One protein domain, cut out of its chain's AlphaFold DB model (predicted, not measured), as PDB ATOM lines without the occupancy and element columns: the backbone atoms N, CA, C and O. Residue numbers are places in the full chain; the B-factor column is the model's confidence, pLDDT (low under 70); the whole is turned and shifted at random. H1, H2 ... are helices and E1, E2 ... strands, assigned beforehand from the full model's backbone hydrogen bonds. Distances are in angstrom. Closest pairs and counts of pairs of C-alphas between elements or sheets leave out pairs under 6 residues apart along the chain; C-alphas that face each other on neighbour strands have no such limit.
ATOM      1  N   LEU A   7      28.489  18.759 -19.119       43.91
ATOM      2  CA  LEU A   7      29.529  19.747 -19.418       43.91
ATOM      3  C   LEU A   7      29.921  19.605 -20.895       43.91
ATOM      4  O   LEU A   7      30.358  18.536 -21.317       43.91
ATOM      5  N   GLY A   8      29.684  20.659 -21.680       56.31
ATOM      6  CA  GLY A   8      30.164  20.765 -23.053       56.31
ATOM      7  C   GLY A   8      31.636  21.176 -23.101       56.31
ATOM      8  O   GLY A   8      32.291  21.292 -22.067       56.31
ATOM      9  N   ILE A   9      32.136  21.362 -24.324       57.19
ATOM     10  CA  ILE A   9      33.535  21.680 -24.647       57.19
ATOM     11  C   ILE A   9      34.008  22.888 -23.822       57.19
ATOM     12  O   ILE A   9      33.311  23.907 -23.749       57.19
ATOM     13  N   VAL A  10      35.170  22.726 -23.185       66.62
ATOM     14  CA  VAL A  10      35.894  23.762 -22.444       66.62
ATOM     15  C   VAL A  10      37.210  23.989 -23.171       66.62
ATOM     16  O   VAL A  10      38.038  23.079 -23.205       66.62
ATOM     17  N   ASP A  11      37.393  25.184 -23.720       71.19
ATOM     18  CA  ASP A  11      38.679  25.630 -24.246       71.19
ATOM     19  C   ASP A  11      39.331  26.521 -23.184       71.19
ATOM     20  O   ASP A  11      38.750  27.519 -22.753       71.19
ATOM     21  N   ALA A  12      40.512  26.123 -22.710       76.25
ATOM     22  CA  ALA A  12      41.254  26.847 -21.683       76.25
ATOM     23  C   ALA A  12      42.671  27.164 -22.168       76.25
ATOM     24  O   ALA A  12      43.382  26.280 -22.651       76.25
ATOM     25  N   VAL A  13      43.084  28.422 -22.012       74.38
ATOM     26  CA  VAL A  13      44.457  28.883 -22.249       74.38
ATOM     27  C   VAL A  13      45.024  29.381 -20.929       74.38
ATOM     28  O   VAL A  13      44.440  30.266 -20.303       74.38
ATOM     29  N   GLU A  14      46.158  28.811 -20.523       78.62
ATOM     30  CA  GLU A  14      46.879  29.178 -19.305       78.62
ATOM     31  C   GLU A  14      48.287  29.680 -19.649       78.62
ATOM     32  O   GLU A  14      49.037  29.033 -20.382       78.62
ATOM     33  N   LEU A  15      48.642  30.833 -19.088       79.12
ATOM     34  CA  LEU A  15      49.998  31.363 -19.017       79.12
ATOM     35  C   LEU A  15      50.358  31.492 -17.539       79.12
ATOM     36  O   LEU A  15      49.594  32.065 -16.770       79.12
ATOM     37  N   ASN A  16      51.509  30.959 -17.142       83.88
ATOM     38  CA  ASN A  16      52.027  31.067 -15.783       83.88
ATOM     39  C   ASN A  16      53.552  31.109 -15.845       83.88
ATOM     40  O   ASN A  16      54.190  30.122 -16.221       83.88
ATOM     41  N   GLY A  17      54.138  32.253 -15.509       85.56
ATOM     42  CA  GLY A  17      55.580  32.422 -15.553       85.56
ATOM     43  C   GLY A  17      56.045  33.663 -14.814       85.56
ATOM     44  O   GLY A  17      55.330  34.647 -14.686       85.56
ATOM     45  N   GLY A  18      57.279  33.618 -14.335       89.75
ATOM     46  CA  GLY A  18      57.931  34.768 -13.737       89.75
ATOM     47  C   GLY A  18      59.427  34.553 -13.635       89.75
ATOM     48  O   GLY A  18      59.941  33.475 -13.944       89.75
ATOM     49  N   TYR A  19      60.130  35.596 -13.221       93.94
ATOM     50  CA  TYR A  19      61.569  35.556 -13.020       93.94
ATOM     51  C   TYR A  19      62.000  36.577 -11.968       93.94
ATOM     52  O   TYR A  19      61.287  37.530 -11.669       93.94
ATOM     53  N   ALA A  20      63.206  36.385 -11.443       95.50
ATOM     54  CA  ALA A  20      63.953  37.397 -10.711       95.50
ATOM     55  C   ALA A  20      65.313  37.565 -11.397       95.50
ATOM     56  O   ALA A  20      65.914  36.585 -11.852       95.50
ATOM     57  N   LYS A  21      65.805  38.801 -11.504       95.62
ATOM     58  CA  LYS A  21      67.162  39.063 -11.989       95.62
ATOM     59  C   LYS A  21      68.180  38.397 -11.064       95.62
ATOM     60  O   LYS A  21      67.959  38.219  -9.871       95.62
ATOM     61  N   LYS A  22      69.327  38.023 -11.623       94.19
ATOM     62  CA  LYS A  22      70.343  37.261 -10.884       94.19
ATOM     63  C   LYS A  22      71.199  38.105  -9.950       94.19
ATOM     64  O   LYS A  22      71.685  37.581  -8.960       94.19
ATOM     65  N   CYS A  23      71.419  39.376 -10.279       95.56
ATOM     66  CA  CYS A  23      72.313  40.251  -9.532       95.56
ATOM     67  C   CYS A  23      71.551  41.471  -8.996       95.56
ATOM     68  O   CYS A  23      70.807  42.091  -9.761       95.56
ATOM     69  N   PRO A  24      71.732  41.832  -7.712       96.00
ATOM     70  CA  PRO A  24      71.163  43.046  -7.150       96.00
ATOM     71  C   PRO A  24      71.756  44.294  -7.805       96.00
ATOM     72  O   PRO A  24      72.950  44.352  -8.105       96.00
ATOM     73  N   THR A  25      70.929  45.320  -7.962       93.88
ATOM     74  CA  THR A  25      71.325  46.623  -8.512       93.88
ATOM     75  C   THR A  25      70.908  47.748  -7.567       93.88
ATOM     76  O   THR A  25      70.000  47.538  -6.757       93.88
ATOM     77  N   PRO A  26      71.565  48.922  -7.614       92.12
ATOM     78  CA  PRO A  26      71.149  50.070  -6.816       92.12
ATOM     79  C   PRO A  26      69.690  50.444  -7.101       92.12
ATOM     80  O   PRO A  26      69.302  50.577  -8.262       92.12
ATOM     81  N   ASP A  27      68.893  50.645  -6.054       91.06
ATOM     82  CA  ASP A  27      67.523  51.132  -6.211       91.06
ATOM     83  C   ASP A  27      67.540  52.623  -6.562       91.06
ATOM     84  O   ASP A  27      68.080  53.452  -5.824       91.06
ATOM     85  N   LEU A  28      66.926  52.981  -7.687       86.19
ATOM     86  CA  LEU A  28      66.800  54.373  -8.116       86.19
ATOM     87  C   LEU A  28      65.858  55.182  -7.206       86.19
ATOM     88  O   LEU A  28      65.945  56.408  -7.185       86.19
ATOM     89  N   GLY A  29      64.962  54.513  -6.472       84.88
ATOM     90  CA  GLY A  29      63.990  55.145  -5.579       84.88
ATOM     91  C   GLY A  29      64.484  55.371  -4.149       84.88
ATOM     92  O   GLY A  29      63.904  56.189  -3.435       84.88
ATOM     93  N   GLU A  30      65.547  54.686  -3.718       87.56
ATOM     94  CA  GLU A  30      66.040  54.760  -2.340       87.56
ATOM     95  C   GLU A  30      67.574  54.719  -2.282       87.56
ATOM     96  O   GLU A  30      68.223  53.735  -2.636       87.56
ATOM     97  N   GLN A  31      68.186  55.798  -1.791       84.06
ATOM     98  CA  GLN A  31      69.641  55.924  -1.787       84.06
ATOM     99  C   GLN A  31      70.312  54.851  -0.913       84.06
ATOM    100  O   GLN A  31      70.023  54.704   0.273       84.06
ATOM    101  N   GLY A  32      71.267  54.129  -1.504       82.62
ATOM    102  CA  GLY A  32      72.034  53.079  -0.829       82.62
ATOM    103  C   GLY A  32      71.307  51.737  -0.731       82.62
ATOM    104  O   GLY A  32      71.906  50.758  -0.286       82.62
ATOM    105  N   ALA A  33      70.049  51.654  -1.154       91.06
ATOM    106  CA  ALA A  33      69.331  50.398  -1.269       91.06
ATOM    107  C   ALA A  33      69.787  49.595  -2.488       91.06
ATOM    108  O   ALA A  33      70.183  50.161  -3.505       91.06
ATOM    109  N   TYR A  34      69.702  48.270  -2.380       94.56
ATOM    110  CA  TYR A  34      69.871  47.368  -3.511       94.56
ATOM    111  C   TYR A  34      68.651  46.475  -3.620       94.56
ATOM    112  O   TYR A  34      68.139  45.968  -2.614       94.56
ATOM    113  N   VAL A  35      68.208  46.295  -4.856       96.38
ATOM    114  CA  VAL A  35      67.036  45.502  -5.186       96.38
ATOM    115  C   VAL A  35      67.330  44.529  -6.311       96.38
ATOM    116  O   VAL A  35      68.191  44.751  -7.168       96.38
ATOM    117  N   VAL A  36      66.578  43.442  -6.297       96.44
ATOM    118  CA  VAL A  36      66.501  42.472  -7.379       96.44
ATOM    119  C   VAL A  36      65.128  42.613  -8.012       96.44
ATOM    120  O   VAL A  36      64.105  42.325  -7.388       96.44
ATOM    121  N   GLU A  37      65.101  43.097  -9.244       96.19
ATOM    122  CA  GLU A  37      63.858  43.236  -9.999       96.19
ATOM    123  C   GLU A  37      63.412  41.879 -10.543       96.19
ATOM    124  O   GLU A  37      64.239  41.034 -10.895       96.19
ATOM    125  N   GLY A  38      62.108  41.685 -10.628       95.75
ATOM    126  CA  GLY A  38      61.486  40.518 -11.224       95.75
ATOM    127  C   GLY A  38      60.098  40.864 -11.733       95.75
ATOM    128  O   GLY A  38      59.532  41.876 -11.334       95.75
ATOM    129  N   ASP A  39      59.551  40.002 -12.577       95.00
ATOM    130  CA  ASP A  39      58.168  40.102 -13.038       95.00
ATOM    131  C   ASP A  39      57.486  38.744 -12.910       95.00
ATOM    132  O   ASP A  39      58.132  37.689 -12.928       95.00
ATOM    133  N   TYR A  40      56.166  38.771 -12.794       93.12
ATOM    134  CA  TYR A  40      55.326  37.588 -12.797       93.12
ATOM    135  C   TYR A  40      54.044  37.857 -13.578       93.12
ATOM    136  O   TYR A  40      53.377  38.872 -13.379       93.12
ATOM    137  N   GLU A  41      53.676  36.913 -14.432       91.00
ATOM    138  CA  GLU A  41      52.444  36.935 -15.196       91.00
ATOM    139  C   GLU A  41      51.705  35.609 -15.022       91.00
ATOM    140  O   GLU A  41      52.260  34.519 -15.188       91.00
ATOM    141  N   PHE A  42      50.420  35.719 -14.707       88.12
ATOM    142  CA  PHE A  42      49.486  34.613 -14.787       88.12
ATOM    143  C   PHE A  42      48.241  35.060 -15.543       88.12
ATOM    144  O   PHE A  42      47.678  36.113 -15.253       88.12
ATOM    145  N   SER A  43      47.788  34.252 -16.493       86.75
ATOM    146  CA  SER A  43      46.558  34.491 -17.240       86.75
ATOM    147  C   SER A  43      45.841  33.176 -17.490       86.75
ATOM    148  O   SER A  43      46.450  32.196 -17.908       86.75
ATOM    149  N   LEU A  44      44.541  33.159 -17.233       85.56
ATOM    150  CA  LEU A  44      43.647  32.044 -17.480       85.56
ATOM    151  C   LEU A  44      42.438  32.565 -18.245       85.56
ATOM    152  O   LEU A  44      41.673  33.383 -17.729       85.56
ATOM    153  N   VAL A  45      42.247  32.059 -19.456       86.25
ATOM    154  CA  VAL A  45      41.054  32.316 -20.265       86.25
ATOM    155  C   VAL A  45      40.326  30.999 -20.458       86.25
ATOM    156  O   VAL A  45      40.936  30.016 -20.870       86.25
ATOM    157  N   VAL A  46      39.039  30.977 -20.130       86.44
ATOM    158  CA  VAL A  46      38.166  29.809 -20.222       86.44
ATOM    159  C   VAL A  46      36.925  30.186 -21.017       86.44
ATOM    160  O   VAL A  46      36.136  31.029 -20.588       86.44
ATOM    161  N   ASP A  47      36.734  29.497 -22.133       84.81
ATOM    162  CA  ASP A  47      35.493  29.490 -22.892       84.81
ATOM    163  C   ASP A  47      34.759  28.179 -22.621       84.81
ATOM    164  O   ASP A  47      35.251  27.085 -22.901       84.81
ATOM    165  N   GLN A  48      33.565  28.278 -22.047       84.19
ATOM    166  CA  GLN A  48      32.763  27.124 -21.671       84.19
ATOM    167  C   GLN A  48      31.438  27.119 -22.423       84.19
ATOM    168  O   GLN A  48      30.652  28.061 -22.335       84.19
ATOM    169  N   THR A  49      31.129  26.005 -23.090       82.88
ATOM    170  CA  THR A  49      29.789  25.767 -23.637       82.88
ATOM    171  C   THR A  49      28.969  24.908 -22.678       82.88
ATOM    172  O   THR A  49      29.271  23.739 -22.439       82.88
ATOM    173  N   ILE A  50      27.897  25.471 -22.129       81.81
ATOM    174  CA  ILE A  50      26.991  24.801 -21.197       81.81
ATOM    175  C   ILE A  50      25.696  24.428 -21.920       81.81
ATOM    176  O   ILE A  50      24.931  25.289 -22.364       81.81
ATOM    177  N   ASN A  51      25.422  23.124 -21.985       78.75
ATOM    178  CA  ASN A  51      24.162  22.591 -22.485       78.75
ATOM    179  C   ASN A  51      23.151  22.487 -21.343       78.75
ATOM    180  O   ASN A  51      23.190  21.569 -20.523       78.75
ATOM    181  N   TYR A  52      22.212  23.427 -21.306       74.94
ATOM    182  CA  TYR A  52      21.008  23.288 -20.501       74.94
ATOM    183  C   TYR A  52      19.964  22.512 -21.297       74.94
ATOM    184  O   TYR A  52      19.923  22.586 -22.522       74.94
ATOM    185  N   SER A  53      19.063  21.828 -20.594       75.81
ATOM    186  CA  SER A  53      18.029  20.960 -21.176       75.81
ATOM    187  C   SER A  53      17.213  21.593 -22.320       75.81
ATOM    188  O   SER A  53      16.698  20.857 -23.151       75.81
ATOM    189  N   ASN A  54      17.129  22.933 -22.388       78.25
ATOM    190  CA  ASN A  54      16.403  23.675 -23.429       78.25
ATOM    191  C   ASN A  54      17.231  24.809 -24.090       78.25
ATOM    192  O   ASN A  54      16.657  25.619 -24.814       78.25
ATOM    193  N   SER A  55      18.537  24.945 -23.813       78.31
ATOM    194  CA  SER A  55      19.361  26.021 -24.398       78.31
ATOM    195  C   SER A  55      20.858  25.726 -24.326       78.31
ATOM    196  O   SER A  55      21.349  25.326 -23.270       78.31
ATOM    197  N   VAL A  56      21.593  26.046 -25.388       81.31
ATOM    198  CA  VAL A  56      23.063  26.104 -25.379       81.31
ATOM    199  C   VAL A  56      23.486  27.511 -24.966       81.31
ATOM    200  O   VAL A  56      22.948  28.488 -25.488       81.31
ATOM    201  N   ARG A  57      24.409  27.631 -24.011       80.81
ATOM    202  CA  ARG A  57      24.978  28.916 -23.586       80.81
ATOM    203  C   ARG A  57      26.491  28.851 -23.642       80.81
ATOM    204  O   ARG A  57      27.061  27.839 -23.254       80.81
ATOM    205  N   THR A  58      27.118  29.931 -24.079       84.12
ATOM    206  CA  THR A  58      28.563  30.109 -23.939       84.12
ATOM    207  C   THR A  58      28.833  31.065 -22.792       84.12
ATOM    208  O   THR A  58      28.141  32.077 -22.649       84.12
ATOM    209  N   GLU A  59      29.813  30.732 -21.965       85.06
ATOM    210  CA  GLU A  59      30.331  31.591 -20.910       85.06
ATOM    211  C   GLU A  59      31.825  31.815 -21.151       85.06
ATOM    212  O   GLU A  59      32.563  30.861 -21.375       85.06
ATOM    213  N   TYR A  60      32.237  33.078 -21.107       85.94
ATOM    214  CA  TYR A  60      33.626  33.517 -21.183       85.94
ATOM    215  C   TYR A  60      34.069  33.955 -19.794       85.94
ATOM    216  O   TYR A  60      33.403  34.787 -19.161       85.94
ATOM    217  N   TYR A  61      35.208  33.437 -19.353       85.38
ATOM    218  CA  TYR A  61      35.884  33.842 -18.131       85.38
ATOM    219  C   TYR A  61      37.342  34.142 -18.445       85.38
ATOM    220  O   TYR A  61      38.042  33.307 -19.003       85.38
ATOM    221  N   ALA A  62      37.814  35.317 -18.050       85.94
ATOM    222  CA  ALA A  62      39.224  35.662 -18.105       85.94
ATOM    223  C   ALA A  62      39.688  36.148 -16.745       85.94
ATOM    224  O   ALA A  62      39.001  36.906 -16.063       85.94
ATOM    225  N   VAL A  63      40.865  35.705 -16.346       86.12
ATOM    226  CA  VAL A  63      41.478  36.068 -15.083       86.12
ATOM    227  C   VAL A  63      42.952  36.283 -15.353       86.12
ATOM    228  O   VAL A  63      43.605  35.393 -15.878       86.12
ATOM    229  N   GLY A  64      43.474  37.453 -15.011       87.56
ATOM    230  CA  GLY A  64      44.866  37.803 -15.251       87.56
ATOM    231  C   GLY A  64      45.472  38.543 -14.070       87.56
ATOM    232  O   GLY A  64      44.792  39.312 -13.390       87.56
ATOM    233  N   VAL A  65      46.756  38.321 -13.839       89.62
ATOM    234  CA  VAL A  65      47.589  39.120 -12.950       89.62
ATOM    235  C   VAL A  65      48.933  39.356 -13.620       89.62
ATOM    236  O   VAL A  65      49.579  38.426 -14.094       89.62
ATOM    237  N   HIS A  66      49.345  40.615 -13.633       92.38
ATOM    238  CA  HIS A  66      50.697  41.021 -13.975       92.38
ATOM    239  C   HIS A  66      51.279  41.743 -12.766       92.38
ATOM    240  O   HIS A  66      50.667  42.687 -12.262       92.38
ATOM    241  N   ALA A  67      52.422  41.277 -12.277       93.31
ATOM    242  CA  ALA A  67      53.073  41.803 -11.091       93.31
ATOM    243  C   ALA A  67      54.527  42.157 -11.383       93.31
ATOM    244  O   ALA A  67      55.281  41.321 -11.875       93.31
ATOM    245  N   THR A  68      54.916  43.370 -10.998       95.69
ATOM    246  CA  THR A  68      56.320  43.770 -10.894       95.69
ATOM    247  C   THR A  68      56.782  43.526  -9.460       95.69
ATOM    248  O   THR A  68      56.062  43.819  -8.500       95.69
ATOM    249  N   LEU A  69      57.959  42.930  -9.299       95.50
ATOM    250  CA  LEU A  69      58.501  42.516  -8.009       95.50
ATOM    251  C   LEU A  69      59.861  43.168  -7.753       95.50
ATOM    252  O   LEU A  69      60.699  43.299  -8.649       95.50
ATOM    253  N   LYS A  70      60.103  43.551  -6.499       96.56
ATOM    254  CA  LYS A  70      61.375  44.115  -6.035       96.56
ATOM    255  C   LYS A  70      61.813  43.444  -4.741       96.56
ATOM    256  O   LYS A  70      61.274  43.709  -3.670       96.56
ATOM    257  N   GLY A  71      62.816  42.578  -4.837       96.50
ATOM    258  CA  GLY A  71      63.427  41.916  -3.687       96.50
ATOM    259  C   GLY A  71      64.484  42.798  -3.042       96.50
ATOM    260  O   GLY A  71      65.474  43.129  -3.687       96.50
ATOM    261  N   ARG A  72      64.302  43.166  -1.775       96.75
ATOM    262  CA  ARG A  72      65.245  43.988  -1.012       96.75
ATOM    263  C   ARG A  72      66.392  43.146  -0.460       96.75
ATOM    264  O   ARG A  72      66.143  42.146   0.213       96.75
ATOM    265  N   VAL A  73      67.630  43.595  -0.676       96.94
ATOM    266  CA  VAL A  73      68.847  42.916  -0.202       96.94
ATOM    267  C   VAL A  73      69.533  43.720   0.903       96.94
ATOM    268  O   VAL A  73      69.625  44.949   0.828       96.94
ATOM    269  N   ASP A  74      70.004  43.028   1.938       95.06
ATOM    270  CA  ASP A  74      70.728  43.625   3.062       95.06
ATOM    271  C   ASP A  74      72.254  43.598   2.921       95.06
ATOM    272  O   ASP A  74      72.815  43.132   1.928       95.06
ATOM    273  N   ASP A  75      72.937  44.145   3.931       93.25
ATOM    274  CA  ASP A  75      74.399  44.266   3.973       93.25
ATOM    275  C   ASP A  75      75.138  42.919   3.998       93.25
ATOM    276  O   ASP A  75      76.326  42.883   3.669       93.25
ATOM    277  N   ASP A  76      74.456  41.822   4.341       93.69
ATOM    278  CA  ASP A  76      75.005  40.464   4.341       93.69
ATOM    279  C   ASP A  76      74.637  39.686   3.060       93.69
ATOM    280  O   ASP A  76      74.782  38.462   3.000       93.69
ATOM    281  N   ALA A  77      74.201  40.401   2.014       95.25
ATOM    282  CA  ALA A  77      73.764  39.855   0.731       95.25
ATOM    283  C   ALA A  77      72.547  38.918   0.850       95.25
ATOM    284  O   ALA A  77      72.382  37.999   0.042       95.25
ATOM    285  N   LYS A  78      71.688  39.120   1.855       95.81
ATOM    286  CA  LYS A  78      70.492  38.305   2.085       95.81
ATOM    287  C   LYS A  78      69.228  39.026   1.652       95.81
ATOM    288  O   LYS A  78      69.065  40.226   1.864       95.81
ATOM    289  N   LEU A  79      68.309  38.268   1.049       95.94
ATOM    290  CA  LEU A  79      66.969  38.758   0.757       95.94
ATOM    291  C   LEU A  79      66.216  39.001   2.072       95.94
ATOM    292  O   LEU A  79      66.105  38.087   2.900       95.94
ATOM    293  N   GLN A  80      65.692  40.214   2.246       95.06
ATOM    294  CA  GLN A  80      64.882  40.601   3.403       95.06
ATOM    295  C   GLN A  80      63.387  40.423   3.146       95.06
ATOM    296  O   GLN A  80      62.692  39.804   3.945       95.06
ATOM    297  N   TYR A  81      62.890  40.984   2.047       95.12
ATOM    298  CA  TYR A  81      61.485  40.943   1.644       95.12
ATOM    299  C   TYR A  81      61.365  41.206   0.144       95.12
ATOM    300  O   TYR A  81      62.316  41.667  -0.486       95.12
ATOM    301  N   VAL A  82      60.192  40.937  -0.416       95.94
ATOM    302  CA  VAL A  82      59.828  41.260  -1.793       95.94
ATOM    303  C   VAL A  82      58.606  42.168  -1.760       95.94
ATOM    304  O   VAL A  82      57.575  41.807  -1.189       95.94
ATOM    305  N   ASP A  83      58.746  43.355  -2.342       95.12
ATOM    306  CA  ASP A  83      57.624  44.235  -2.646       95.12
ATOM    307  C   ASP A  83      57.016  43.801  -3.978       95.12
ATOM    308  O   ASP A  83      57.720  43.660  -4.976       95.12
ATOM    309  N   LEU A  84      55.713  43.562  -3.967       93.19
ATOM    310  CA  LEU A  84      54.912  43.180  -5.116       93.19
ATOM    311  C   LEU A  84      53.968  44.324  -5.443       93.19
ATOM    312  O   LEU A  84      53.248  44.816  -4.572       93.19
ATOM    313  N   ASP A  85      53.965  44.708  -6.709       93.62
ATOM    314  CA  ASP A  85      53.034  45.665  -7.277       93.62
ATOM    315  C   ASP A  85      52.299  45.001  -8.450       93.62
ATOM    316  O   ASP A  85      52.908  44.687  -9.476       93.62
ATOM    317  N   ALA A  86      51.013  44.700  -8.255       91.56
ATOM    318  CA  ALA A  86      50.218  43.845  -9.126       91.56
ATOM    319  C   ALA A  86      48.984  44.545  -9.698       91.56
ATOM    320  O   ALA A  86      48.168  45.130  -8.984       91.56
ATOM    321  N   SER A  87      48.796  44.367 -11.002       90.81
ATOM    322  CA  SER A  87      47.583  44.705 -11.738       90.81
ATOM    323  C   SER A  87      46.792  43.434 -12.028       90.81
ATOM    324  O   SER A  87      47.273  42.530 -12.712       90.81
ATOM    325  N   LEU A  88      45.570  43.365 -11.507       87.88
ATOM    326  CA  LEU A  88      44.648  42.252 -11.696       87.88
ATOM    327  C   LEU A  88      43.570  42.624 -12.709       87.88
ATOM    328  O   LEU A  88      43.039  43.737 -12.690       87.88
ATOM    329  N   VAL A  89      43.210  41.660 -13.551       87.19
ATOM    330  CA  VAL A  89      42.147  41.778 -14.549       87.19
ATOM    331  C   VAL A  89      41.187  40.611 -14.395       87.19
ATOM    332  O   VAL A  89      41.599  39.455 -14.314       87.19
ATOM    333  N   PHE A  90      39.892  40.904 -14.385       86.25
ATOM    334  CA  PHE A  90      38.844  39.895 -14.425       86.25
ATOM    335  C   PHE A  90      37.864  40.210 -15.552       86.25
ATOM    336  O   PHE A  90      37.250  41.271 -15.560       86.25
ATOM    337  N   GLY A  91      37.692  39.281 -16.485       85.56
ATOM    338  CA  GLY A  91      36.754  39.363 -17.595       85.56
ATOM    339  C   GLY A  91      35.622  38.352 -17.462       85.56
ATOM    340  O   GLY A  91      35.849  37.191 -17.118       85.56
ATOM    341  N   ARG A  92      34.393  38.772 -17.773       86.50
ATOM    342  CA  ARG A  92      33.242  37.869 -17.897       86.50
ATOM    343  C   ARG A  92      32.354  38.272 -19.062       86.50
ATOM    344  O   ARG A  92      32.053  39.451 -19.233       86.50
ATOM    345  N   GLY A  93      31.906  37.286 -19.829       85.12
ATOM    346  CA  GLY A  93      31.024  37.477 -20.978       85.12
ATOM    347  C   GLY A  93      30.306  36.192 -21.368       85.12
ATOM    348  O   GLY A  93      30.383  35.186 -20.662       85.12
ATOM    349  N   GLY A  94      29.587  36.219 -22.487       86.44
ATOM    350  CA  GLY A  94      28.967  35.024 -23.047       86.44
ATOM    351  C   GLY A  94      27.769  35.319 -23.938       86.44
ATOM    352  O   GLY A  94      27.468  36.466 -24.262       86.44
ATOM    353  N   SER A  95      27.016  34.280 -24.290       83.31
ATOM    354  CA  SER A  95      25.859  34.409 -25.187       83.31
ATOM    355  C   SER A  95      24.722  35.288 -24.635       83.31
ATOM    356  O   SER A  95      23.870  35.728 -25.398       83.31
ATOM    357  N   ASN A  96      24.685  35.535 -23.318       75.88
ATOM    358  CA  ASN A  96      23.618  36.295 -22.648       75.88
ATOM    359  C   ASN A  96      24.068  37.658 -22.091       75.88
ATOM    360  O   ASN A  96      23.249  38.357 -21.496       75.88
ATOM    361  N   ALA A  97      25.348  38.020 -22.220       77.00
ATOM    362  CA  ALA A  97      25.891  39.276 -21.708       77.00
ATOM    363  C   ALA A  97      27.149  39.680 -22.488       77.00
ATOM    364  O   ALA A  97      28.003  38.838 -22.763       77.00
ATOM    365  N   ALA A  98      27.281  40.970 -22.807       81.88
ATOM    366  CA  ALA A  98      28.500  41.494 -23.418       81.88
ATOM    367  C   ALA A  98      29.714  41.239 -22.511       81.88
ATOM    368  O   ALA A  98      29.608  41.335 -21.285       81.88
ATOM    369  N   THR A  99      30.861  40.927 -23.118       84.00
ATOM    370  CA  THR A  99      32.115  40.773 -22.377       84.00
ATOM    371  C   THR A  99      32.482  42.087 -21.709       84.00
ATOM    372  O   THR A  99      32.482  43.144 -22.337       84.00
ATOM    373  N   SER A 100      32.789  42.005 -20.425       82.75
ATOM    374  CA  SER A 100      33.130  43.148 -19.593       82.75
ATOM    375  C   SER A 100      34.320  42.802 -18.710       82.75
ATOM    376  O   SER A 100      34.484  41.642 -18.324       82.75
ATOM    377  N   PHE A 101      35.153  43.804 -18.432       85.19
ATOM    378  CA  PHE A 101      36.380  43.661 -17.661       85.19
ATOM    379  C   PHE A 101      36.327  44.536 -16.415       85.19
ATOM    380  O   PHE A 101      35.735  45.615 -16.423       85.19
ATOM    381  N   ALA A 102      36.943  44.033 -15.357       85.06
ATOM    382  CA  ALA A 102      37.189  44.731 -14.116       85.06
ATOM    383  C   ALA A 102      38.698  44.753 -13.873       85.06
ATOM    384  O   ALA A 102      39.366  43.736 -14.096       85.06
ATOM    385  N   HIS A 103      39.212  45.877 -13.380       86.62
ATOM    386  CA  HIS A 103      40.616  46.058 -13.030       86.62
ATOM    387  C   HIS A 103      40.783  46.421 -11.554       86.62
ATOM    388  O   HIS A 103      39.974  47.149 -10.971       86.62
ATOM    389  N   GLN A 104      41.862  45.923 -10.955       85.06
ATOM    390  CA  GLN A 104      42.268  46.287  -9.603       85.06
ATOM    391  C   GLN A 104      43.786  46.334  -9.491       85.06
ATOM    392  O   GLN A 104      44.489  45.518 -10.078       85.06
ATOM    393  N   HIS A 105      44.271  47.264  -8.680       88.19
ATOM    394  CA  HIS A 105      45.675  47.396  -8.343       88.19
ATOM    395  C   HIS A 105      45.922  46.984  -6.890       88.19
ATOM    396  O   HIS A 105      45.130  47.316  -6.000       88.19
ATOM    397  N   GLN A 106      47.015  46.270  -6.636       87.38
ATOM    398  CA  GLN A 106      47.394  45.811  -5.302       87.38
ATOM    399  C   GLN A 106      48.890  45.978  -5.070       87.38
ATOM    400  O   GLN A 106      49.696  45.654  -5.932       87.38
ATOM    401  N   HIS A 107      49.249  46.412  -3.866       91.00
ATOM    402  CA  HIS A 107      50.626  46.426  -3.395       91.00
ATOM    403  C   HIS A 107      50.733  45.603  -2.114       91.00
ATOM    404  O   HIS A 107      49.945  45.800  -1.184       91.00
ATOM    405  N   VAL A 108      51.682  44.670  -2.072       89.88
ATOM    406  CA  VAL A 108      51.890  43.760  -0.940       89.88
ATOM    407  C   VAL A 108      53.377  43.525  -0.739       89.88
ATOM    408  O   VAL A 108      54.110  43.289  -1.691       89.88
ATOM    409  N   ARG A 109      53.816  43.498   0.518       94.00
ATOM    410  CA  ARG A 109      55.152  43.040   0.898       94.00
ATOM    411  C   ARG A 109      55.078  41.645   1.485       94.00
ATOM    412  O   ARG A 109      54.271  41.407   2.386       94.00
ATOM    413  N   PHE A 110      55.964  40.750   1.061       93.00
ATOM    414  CA  PHE A 110      56.084  39.422   1.658       93.00
ATOM    415  C   PHE A 110      57.537  39.017   1.922       93.00
ATOM    416  O   PHE A 110      58.467  39.556   1.328       93.00
ATOM    417  N   VAL A 111      57.734  38.069   2.840       93.44
ATOM    418  CA  VAL A 111      59.060  37.540   3.207       93.44
ATOM    419  C   VAL A 111      59.157  36.068   2.798       93.44
ATOM    420  O   VAL A 111      58.497  35.236   3.433       93.44
ATOM    421  N   PRO A 112      59.961  35.720   1.773       92.00
ATOM    422  CA  PRO A 112      60.204  34.328   1.402       92.00
ATOM    423  C   PRO A 112      60.912  33.573   2.526       92.00
ATOM    424  O   PRO A 112      61.954  34.005   3.023       92.00
ATOM    425  N   ASP A 113      60.362  32.433   2.927       88.94
ATOM    426  CA  ASP A 113      60.957  31.589   3.954       88.94
ATOM    427  C   ASP A 113      61.888  30.535   3.350       88.94
ATOM    428  O   ASP A 113      61.507  29.701   2.527       88.94
ATOM    429  N   ARG A 114      63.138  30.556   3.811       89.62
ATOM    430  CA  ARG A 114      64.190  29.625   3.393       89.62
ATOM    431  C   ARG A 114      63.909  28.190   3.856       89.62
ATOM    432  O   ARG A 114      64.321  27.257   3.176       89.62
ATOM    433  N   GLY A 115      63.205  28.004   4.976       88.94
ATOM    434  CA  GLY A 115      62.865  26.687   5.525       88.94
ATOM    435  C   GLY A 115      61.756  25.960   4.759       88.94
ATOM    436  O   GLY A 115      61.689  24.734   4.795       88.94
ATOM    437  N   THR A 116      60.920  26.701   4.031       87.69
ATOM    438  CA  THR A 116      59.773  26.177   3.269       87.69
ATOM    439  C   THR A 116      59.940  26.355   1.757       87.69
ATOM    440  O   THR A 116      58.969  26.340   1.005       87.69
ATOM    441  N   GLY A 117      61.183  26.496   1.281       82.69
ATOM    442  CA  GLY A 117      61.490  26.549  -0.153       82.69
ATOM    443  C   GLY A 117      61.045  27.838  -0.851       82.69
ATOM    444  O   GLY A 117      60.856  27.832  -2.062       82.69
ATOM    445  N   GLY A 118      60.880  28.936  -0.109       84.25
ATOM    446  CA  GLY A 118      60.504  30.248  -0.639       84.25
ATOM    447  C   GLY A 118      59.051  30.624  -0.409       84.25
ATOM    448  O   GLY A 118      58.668  31.731  -0.773       84.25
ATOM    449  N   MET A 119      58.250  29.762   0.224       86.25
ATOM    450  CA  MET A 119      56.879  30.124   0.574       86.25
ATOM    451  C   MET A 119      56.869  31.352   1.498       86.25
ATOM    452  O   MET A 119      57.727  31.470   2.376       86.25
ATOM    453  N   PRO A 120      55.931  32.294   1.327       85.81
ATOM    454  CA  PRO A 120      55.852  33.457   2.200       85.81
ATOM    455  C   PRO A 120      55.584  33.060   3.659       85.81
ATOM    456  O   PRO A 120      54.610  32.367   3.948       85.81
ATOM    457  N   SER A 121      56.402  33.544   4.594       82.94
ATOM    458  CA  SER A 121      56.153  33.378   6.041       82.94
ATOM    459  C   SER A 121      55.385  34.543   6.656       82.94
ATOM    460  O   SER A 121      54.744  34.389   7.696       82.94
ATOM    461  N   GLN A 122      55.475  35.724   6.043       85.62
ATOM    462  CA  GLN A 122      54.897  36.965   6.549       85.62
ATOM    463  C   GLN A 122      54.421  37.839   5.392       85.62
ATOM    464  O   GLN A 122      55.058  37.879   4.338       85.62
ATOM    465  N   PHE A 123      53.337  38.575   5.635       87.19
ATOM    466  CA  PHE A 123      52.782  39.581   4.734       87.19
ATOM    467  C   PHE A 123      52.636  40.912   5.477       87.19
ATOM    468  O   PHE A 123      52.272  40.935   6.654       87.19
ATOM    469  N   SER A 124      52.923  42.022   4.805       87.25
ATOM    470  CA  SER A 124      52.815  43.379   5.354       87.25
ATOM    471  C   SER A 124      52.574  44.407   4.242       87.25
ATOM    472  O   SER A 124      52.521  44.045   3.069       87.25
ATOM    473  N   ASN A 125      52.396  45.683   4.612       82.38
ATOM    474  CA  ASN A 125      52.216  46.814   3.685       82.38
ATOM    475  C   ASN A 125      51.164  46.574   2.594       82.38
ATOM    476  O   ASN A 125      51.326  46.967   1.444       82.38
ATOM    477  N   TRP A 126      50.075  45.913   2.978       83.38
ATOM    478  CA  TRP A 126      49.004  45.561   2.067       83.38
ATOM    479  C   TRP A 126      48.150  46.790   1.744       83.38
ATOM    480  O   TRP A 126      47.548  47.387   2.638       83.38
ATOM    481  N   SER A 127      48.039  47.132   0.463       83.25
ATOM    482  CA  SER A 127      47.099  48.138  -0.032       83.25
ATOM    483  C   SER A 127      46.424  47.670  -1.317       83.25
ATOM    484  O   SER A 127      47.009  46.945  -2.120       83.25
ATOM    485  N   VAL A 128      45.153  48.035  -1.479       82.06
ATOM    486  CA  VAL A 128      44.293  47.562  -2.569       82.06
ATOM    487  C   VAL A 128      43.433  48.718  -3.043       82.06
ATOM    488  O   VAL A 128      42.792  49.372  -2.220       82.06
ATOM    489  N   SER A 129      43.400  48.959  -4.353       81.31
ATOM    490  CA  SER A 129      42.462  49.911  -4.942       81.31
ATOM    491  C   SER A 129      41.044  49.340  -4.952       81.31
ATOM    492  O   SER A 129      40.835  48.124  -4.992       81.31
ATOM    493  N   GLU A 130      40.040  50.213  -4.979       77.62
ATOM    494  CA  GLU A 130      38.698  49.767  -5.347       77.62
ATOM    495  C   GLU A 130      38.697  49.217  -6.782       77.62
ATOM    496  O   GLU A 130      39.567  49.544  -7.595       77.62
ATOM    497  N   TRP A 131      37.738  48.336  -7.061       77.81
ATOM    498  CA  TRP A 131      37.479  47.878  -8.419       77.81
ATOM    499  C   TRP A 131      36.887  49.020  -9.235       77.81
ATOM    500  O   TRP A 131      36.033  49.762  -8.754       77.81
ATOM    501  N   ASP A 132      37.284  49.107 -10.495       79.44
ATOM    502  CA  ASP A 132      36.749  50.087 -11.442       79.44
ATOM    503  C   ASP A 132      35.316  49.779 -11.928       79.44
ATOM    504  O   ASP A 132      34.731  50.567 -12.673       79.44
ATOM    505  N   SER A 133      34.723  48.648 -11.515       69.38
ATOM    506  CA  SER A 133      33.412  48.204 -11.991       69.38
ATOM    507  C   SER A 133      32.576  47.437 -10.955       69.38
ATOM    508  O   SER A 133      33.075  46.752 -10.061       69.38
ATOM    509  N   ALA A 134      31.249  47.490 -11.136       63.03
ATOM    510  CA  ALA A 134      30.259  46.776 -10.320       63.03
ATOM    511  C   ALA A 134      30.226  45.252 -10.561       63.03
ATOM    512  O   ALA A 134      29.435  44.542  -9.941       63.03
ATOM    513  N   LEU A 135      31.078  44.737 -11.457       63.56
ATOM    514  CA  LEU A 135      31.215  43.305 -11.721       63.56
ATOM    515  C   LEU A 135      31.729  42.537 -10.501       63.56
ATOM    516  O   LEU A 135      31.526  41.330 -10.478       63.56
ATOM    517  N   ALA A 136      32.354  43.219  -9.531       59.34
ATOM    518  CA  ALA A 136      33.076  42.727  -8.352       59.34
ATOM    519  C   ALA A 136      32.194  42.127  -7.225       59.34
ATOM    520  O   ALA A 136      32.236  42.558  -6.069       59.34
ATOM    521  N   GLY A 137      31.367  41.130  -7.538       64.62
ATOM    522  CA  GLY A 137      30.589  40.375  -6.550       64.62
ATOM    523  C   GLY A 137      31.428  39.452  -5.637       64.62
ATOM    524  O   GLY A 137      32.657  39.405  -5.667       64.62
ATOM    525  N   THR A 138      30.751  38.651  -4.808       53.06
ATOM    526  CA  THR A 138      31.365  37.771  -3.786       53.06
ATOM    527  C   THR A 138      32.135  36.568  -4.343       53.06
ATOM    528  O   THR A 138      33.060  36.094  -3.685       53.06
ATOM    529  N   ALA A 139      31.809  36.087  -5.548       50.38
ATOM    530  CA  ALA A 139      32.496  34.952  -6.175       50.38
ATOM    531  C   ALA A 139      33.894  35.308  -6.729       50.38
ATOM    532  O   ALA A 139      34.755  34.435  -6.795       50.38
ATOM    533  N   GLN A 140      34.166  36.579  -7.061       62.59
ATOM    534  CA  GLN A 140      35.494  37.006  -7.533       62.59
ATOM    535  C   GLN A 140      36.490  37.216  -6.394       62.59
ATOM    536  O   GLN A 140      37.663  36.896  -6.555       62.59
ATOM    537  N   ARG A 141      36.040  37.662  -5.214       56.84
ATOM    538  CA  ARG A 141      36.922  37.918  -4.057       56.84
ATOM    539  C   ARG A 141      37.720  36.675  -3.627       56.84
ATOM    540  O   ARG A 141      38.868  36.794  -3.216       56.84
ATOM    541  N   GLY A 142      37.126  35.484  -3.766       58.47
ATOM    542  CA  GLY A 142      37.789  34.201  -3.500       58.47
ATOM    543  C   GLY A 142      38.829  33.815  -4.558       58.47
ATOM    544  O   GLY A 142      39.925  33.388  -4.201       58.47
ATOM    545  N   ALA A 143      38.524  34.022  -5.844       62.19
ATOM    546  CA  ALA A 143      39.469  33.784  -6.937       62.19
ATOM    547  C   ALA A 143      40.676  34.739  -6.867       62.19
ATOM    548  O   ALA A 143      41.802  34.331  -7.118       62.19
ATOM    549  N   MET A 144      40.468  35.985  -6.438       65.12
ATOM    550  CA  MET A 144      41.527  36.991  -6.304       65.12
ATOM    551  C   MET A 144      42.542  36.675  -5.207       65.12
ATOM    552  O   MET A 144      43.743  36.763  -5.444       65.12
ATOM    553  N   ASN A 145      42.070  36.291  -4.014       65.75
ATOM    554  CA  ASN A 145      42.973  35.877  -2.939       65.75
ATOM    555  C   ASN A 145      43.815  34.680  -3.388       65.75
ATOM    556  O   ASN A 145      45.000  34.632  -3.086       65.75
ATOM    557  N   MET A 146      43.230  33.757  -4.159       68.88
ATOM    558  CA  MET A 146      43.960  32.630  -4.739       68.88
ATOM    559  C   MET A 146      45.019  33.066  -5.761       68.88
ATOM    560  O   MET A 146      46.104  32.501  -5.742       68.88
ATOM    561  N   LEU A 147      44.760  34.069  -6.609       75.81
ATOM    562  CA  LEU A 147      45.747  34.574  -7.581       75.81
ATOM    563  C   LEU A 147      46.915  35.290  -6.913       75.81
ATOM    564  O   LEU A 147      48.060  35.072  -7.285       75.81
ATOM    565  N   LEU A 148      46.642  36.133  -5.917       74.56
ATOM    566  CA  LEU A 148      47.704  36.812  -5.183       74.56
ATOM    567  C   LEU A 148      48.513  35.813  -4.341       74.56
ATOM    568  O   LEU A 148      49.743  35.895  -4.287       74.56
ATOM    569  N   LEU A 149      47.838  34.836  -3.727       74.94
ATOM    570  CA  LEU A 149      48.513  33.704  -3.095       74.94
ATOM    571  C   LEU A 149      49.354  32.941  -4.121       74.94
ATOM    572  O   LEU A 149      50.493  32.629  -3.814       74.94
ATOM    573  N   ALA A 150      48.864  32.711  -5.342       75.38
ATOM    574  CA  ALA A 150      49.639  32.073  -6.402       75.38
ATOM    575  C   ALA A 150      50.886  32.896  -6.762       75.38
ATOM    576  O   ALA A 150      51.987  32.355  -6.719       75.38
ATOM    577  N   VAL A 151      50.759  34.204  -7.017       82.94
ATOM    578  CA  VAL A 151      51.909  35.066  -7.345       82.94
ATOM    579  C   VAL A 151      52.952  35.021  -6.233       82.94
ATOM    580  O   VAL A 151      54.130  34.793  -6.493       82.94
ATOM    581  N   THR A 152      52.540  35.192  -4.979       81.00
ATOM    582  CA  THR A 152      53.465  35.203  -3.832       81.00
ATOM    583  C   THR A 152      54.073  33.822  -3.555       81.00
ATOM    584  O   THR A 152      55.252  33.724  -3.221       81.00
ATOM    585  N   TRP A 153      53.316  32.744  -3.775       83.25
ATOM    586  CA  TRP A 153      53.775  31.361  -3.641       83.25
ATOM    587  C   TRP A 153      54.778  30.950  -4.721       83.25
ATOM    588  O   TRP A 153      55.749  30.257  -4.424       83.25
ATOM    589  N   PHE A 154      54.562  31.371  -5.970       85.81
ATOM    590  CA  PHE A 154      55.431  31.013  -7.093       85.81
ATOM    591  C   PHE A 154      56.633  31.949  -7.242       85.81
ATOM    592  O   PHE A 154      57.682  31.511  -7.712       85.81
ATOM    593  N   SER A 155      56.533  33.208  -6.804       88.88
ATOM    594  CA  SER A 155      57.638  34.171  -6.910       88.88
ATOM    595  C   SER A 155      58.723  33.998  -5.847       88.88
ATOM    596  O   SER A 155      59.904  34.177  -6.148       88.88
ATOM    597  N   GLY A 156      58.365  33.605  -4.623       90.12
ATOM    598  CA  GLY A 156      59.332  33.375  -3.547       90.12
ATOM    599  C   GLY A 156      60.480  32.415  -3.919       90.12
ATOM    600  O   GLY A 156      61.644  32.776  -3.717       90.12
ATOM    601  N   PRO A 157      60.202  31.248  -4.534       91.56
ATOM    602  CA  PRO A 157      61.232  30.355  -5.065       91.56
ATOM    603  C   PRO A 157      62.182  31.011  -6.081       91.56
ATOM    604  O   PRO A 157      63.385  30.757  -6.018       91.56
ATOM    605  N   PHE A 158      61.692  31.877  -6.982       92.56
ATOM    606  CA  PHE A 158      62.556  32.585  -7.942       92.56
ATOM    607  C   PHE A 158      63.556  33.498  -7.232       92.56
ATOM    608  O   PHE A 158      64.733  33.526  -7.587       92.56
ATOM    609  N   TYR A 159      63.106  34.200  -6.194       94.50
ATOM    610  CA  TYR A 159      63.955  35.098  -5.420       94.50
ATOM    611  C   TYR A 159      64.973  34.368  -4.541       94.50
ATOM    612  O   TYR A 159      66.107  34.828  -4.425       94.50
ATOM    613  N   LEU A 160      64.618  33.217  -3.961       93.62
ATOM    614  CA  LEU A 160      65.592  32.392  -3.238       93.62
ATOM    615  C   LEU A 160      66.609  31.730  -4.176       93.62
ATOM    616  O   LEU A 160      67.783  31.623  -3.823       93.62
ATOM    617  N   ALA A 161      66.185  31.309  -5.370       93.44
ATOM    618  CA  ALA A 161      67.101  30.802  -6.388       93.44
ATOM    619  C   ALA A 161      68.086  31.894  -6.833       93.44
ATOM    620  O   ALA A 161      69.290  31.652  -6.887       93.44
ATOM    621  N   ALA A 162      67.587  33.110  -7.073       95.00
ATOM    622  CA  ALA A 162      68.430  34.255  -7.373       95.00
ATOM    623  C   ALA A 162      69.373  34.592  -6.197       95.00
ATOM    624  O   ALA A 162      70.546  34.867  -6.441       95.00
ATOM    625  N   GLU A 163      68.929  34.458  -4.934       95.69
ATOM    626  CA  GLU A 163      69.811  34.627  -3.765       95.69
ATOM    627  C   GLU A 163      71.006  33.680  -3.804       95.69
ATOM    628  O   GLU A 163      72.136  34.097  -3.541       95.69
ATOM    629  N   GLY A 164      70.782  32.425  -4.190       94.25
ATOM    630  CA  GLY A 164      71.863  31.468  -4.416       94.25
ATOM    631  C   GLY A 164      72.893  31.957  -5.441       94.25
ATOM    632  O   GLY A 164      74.092  31.759  -5.245       94.25
ATOM    633  N   GLU A 165      72.463  32.654  -6.492       94.81
ATOM    634  CA  GLU A 165      73.354  33.169  -7.537       94.81
ATOM    635  C   GLU A 165      74.216  34.338  -7.031       94.81
ATOM    636  O   GLU A 165      75.440  34.273  -7.130       94.81
ATOM    637  N   TRP A 166      73.631  35.392  -6.445       94.69
ATOM    638  CA  TRP A 166      74.428  36.554  -6.012       94.69
ATOM    639  C   TRP A 166      75.244  36.310  -4.736       94.69
ATOM    640  O   TRP A 166      76.203  37.040  -4.464       94.69
TER     641      TRP A 166
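Overview. This is residues 7 to 166 of the 466 residues of an uncharacterized protein of Nitrospira sp. CG24B (UniProt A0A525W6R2). A long, twisted sheet of six strands, E1 to E6, curls as an open trough round one long helix, H1, which lies inside the curl. Together they make a rod, with spans of 67 by 28 by 23 A. The printed part has 160 residues, with six named strands followed by one named helix; the sheet's order is E1 - E2 - E3 - E4 - E5 - E6, all antiparallel. The class is mixed, helices and strands, and the whole is loose, with a radius of gyration of the C-alphas of 18.8 A.

Arrangement. E1, residues 7 to 20, is an edge strand and forms a hairpin with E2, residues 34 to 52, with N 13 and O 45 2.9 A apart, within hydrogen-bond range. Residues 25 to 26 pair antiparallel with residues 34 to 35 of E2. E2 and E3, residues 55 to 73, form a hairpin, with N 44 and O 63 at 2.8 A. E3 and E4, residues 79 to 94, form a hairpin, with N 66 and O 87 at 3.0 A. E4 and E5, residues 97 to 112, form a hairpin, with N 88 and O 104 at 2.8 A. E5 and E6, residues 120 to 128, form a hairpin at 131 degrees between directions, with N 109 and O 124 at 2.9 A. E5 bends by 69 degrees at residue 109, and E6, the other edge strand, by 68 degrees at residue 125. The six strands are a meander, each the antiparallel neighbour of the one before. E1 and E6 are apart. H1, residues 138 to 166, is on the sheet, which curls round it: two layers, the helix on one face. Its closest C-alphas to E1 are those of Phe 158 and Ala 20, 5.7 A, and to E5 those of Gly 156 and Pro 112, 5.1 A. In H1, 21 of 25 O i to N i+4 pairs are within hydrogen-bond range.

Along the chain. E1 begins at C-alpha 7, (29.529, 19.747, -19.418), and is 39.7 A long. E2 and E3, 19 residues each, are 57.1 A and 57.6 A long. E4 measures 45.0 A, E5 41.7 A and E6 18.8 A. H1 runs 43.1 A from C-alpha 138, (31.365, 37.771, -3.786), to C-alpha 166, (74.428, 36.554, -6.012).

Size, cuts and confidence. The C-alphas farthest apart are those of Asn 54 and Asp 75, 67.4 A. The printed part has no cut. The link E1 to E2, 13 residues, is long. Mean pLDDT of the printed part is 84.6; residues 7 to 10 and 133 to 146 are under 70.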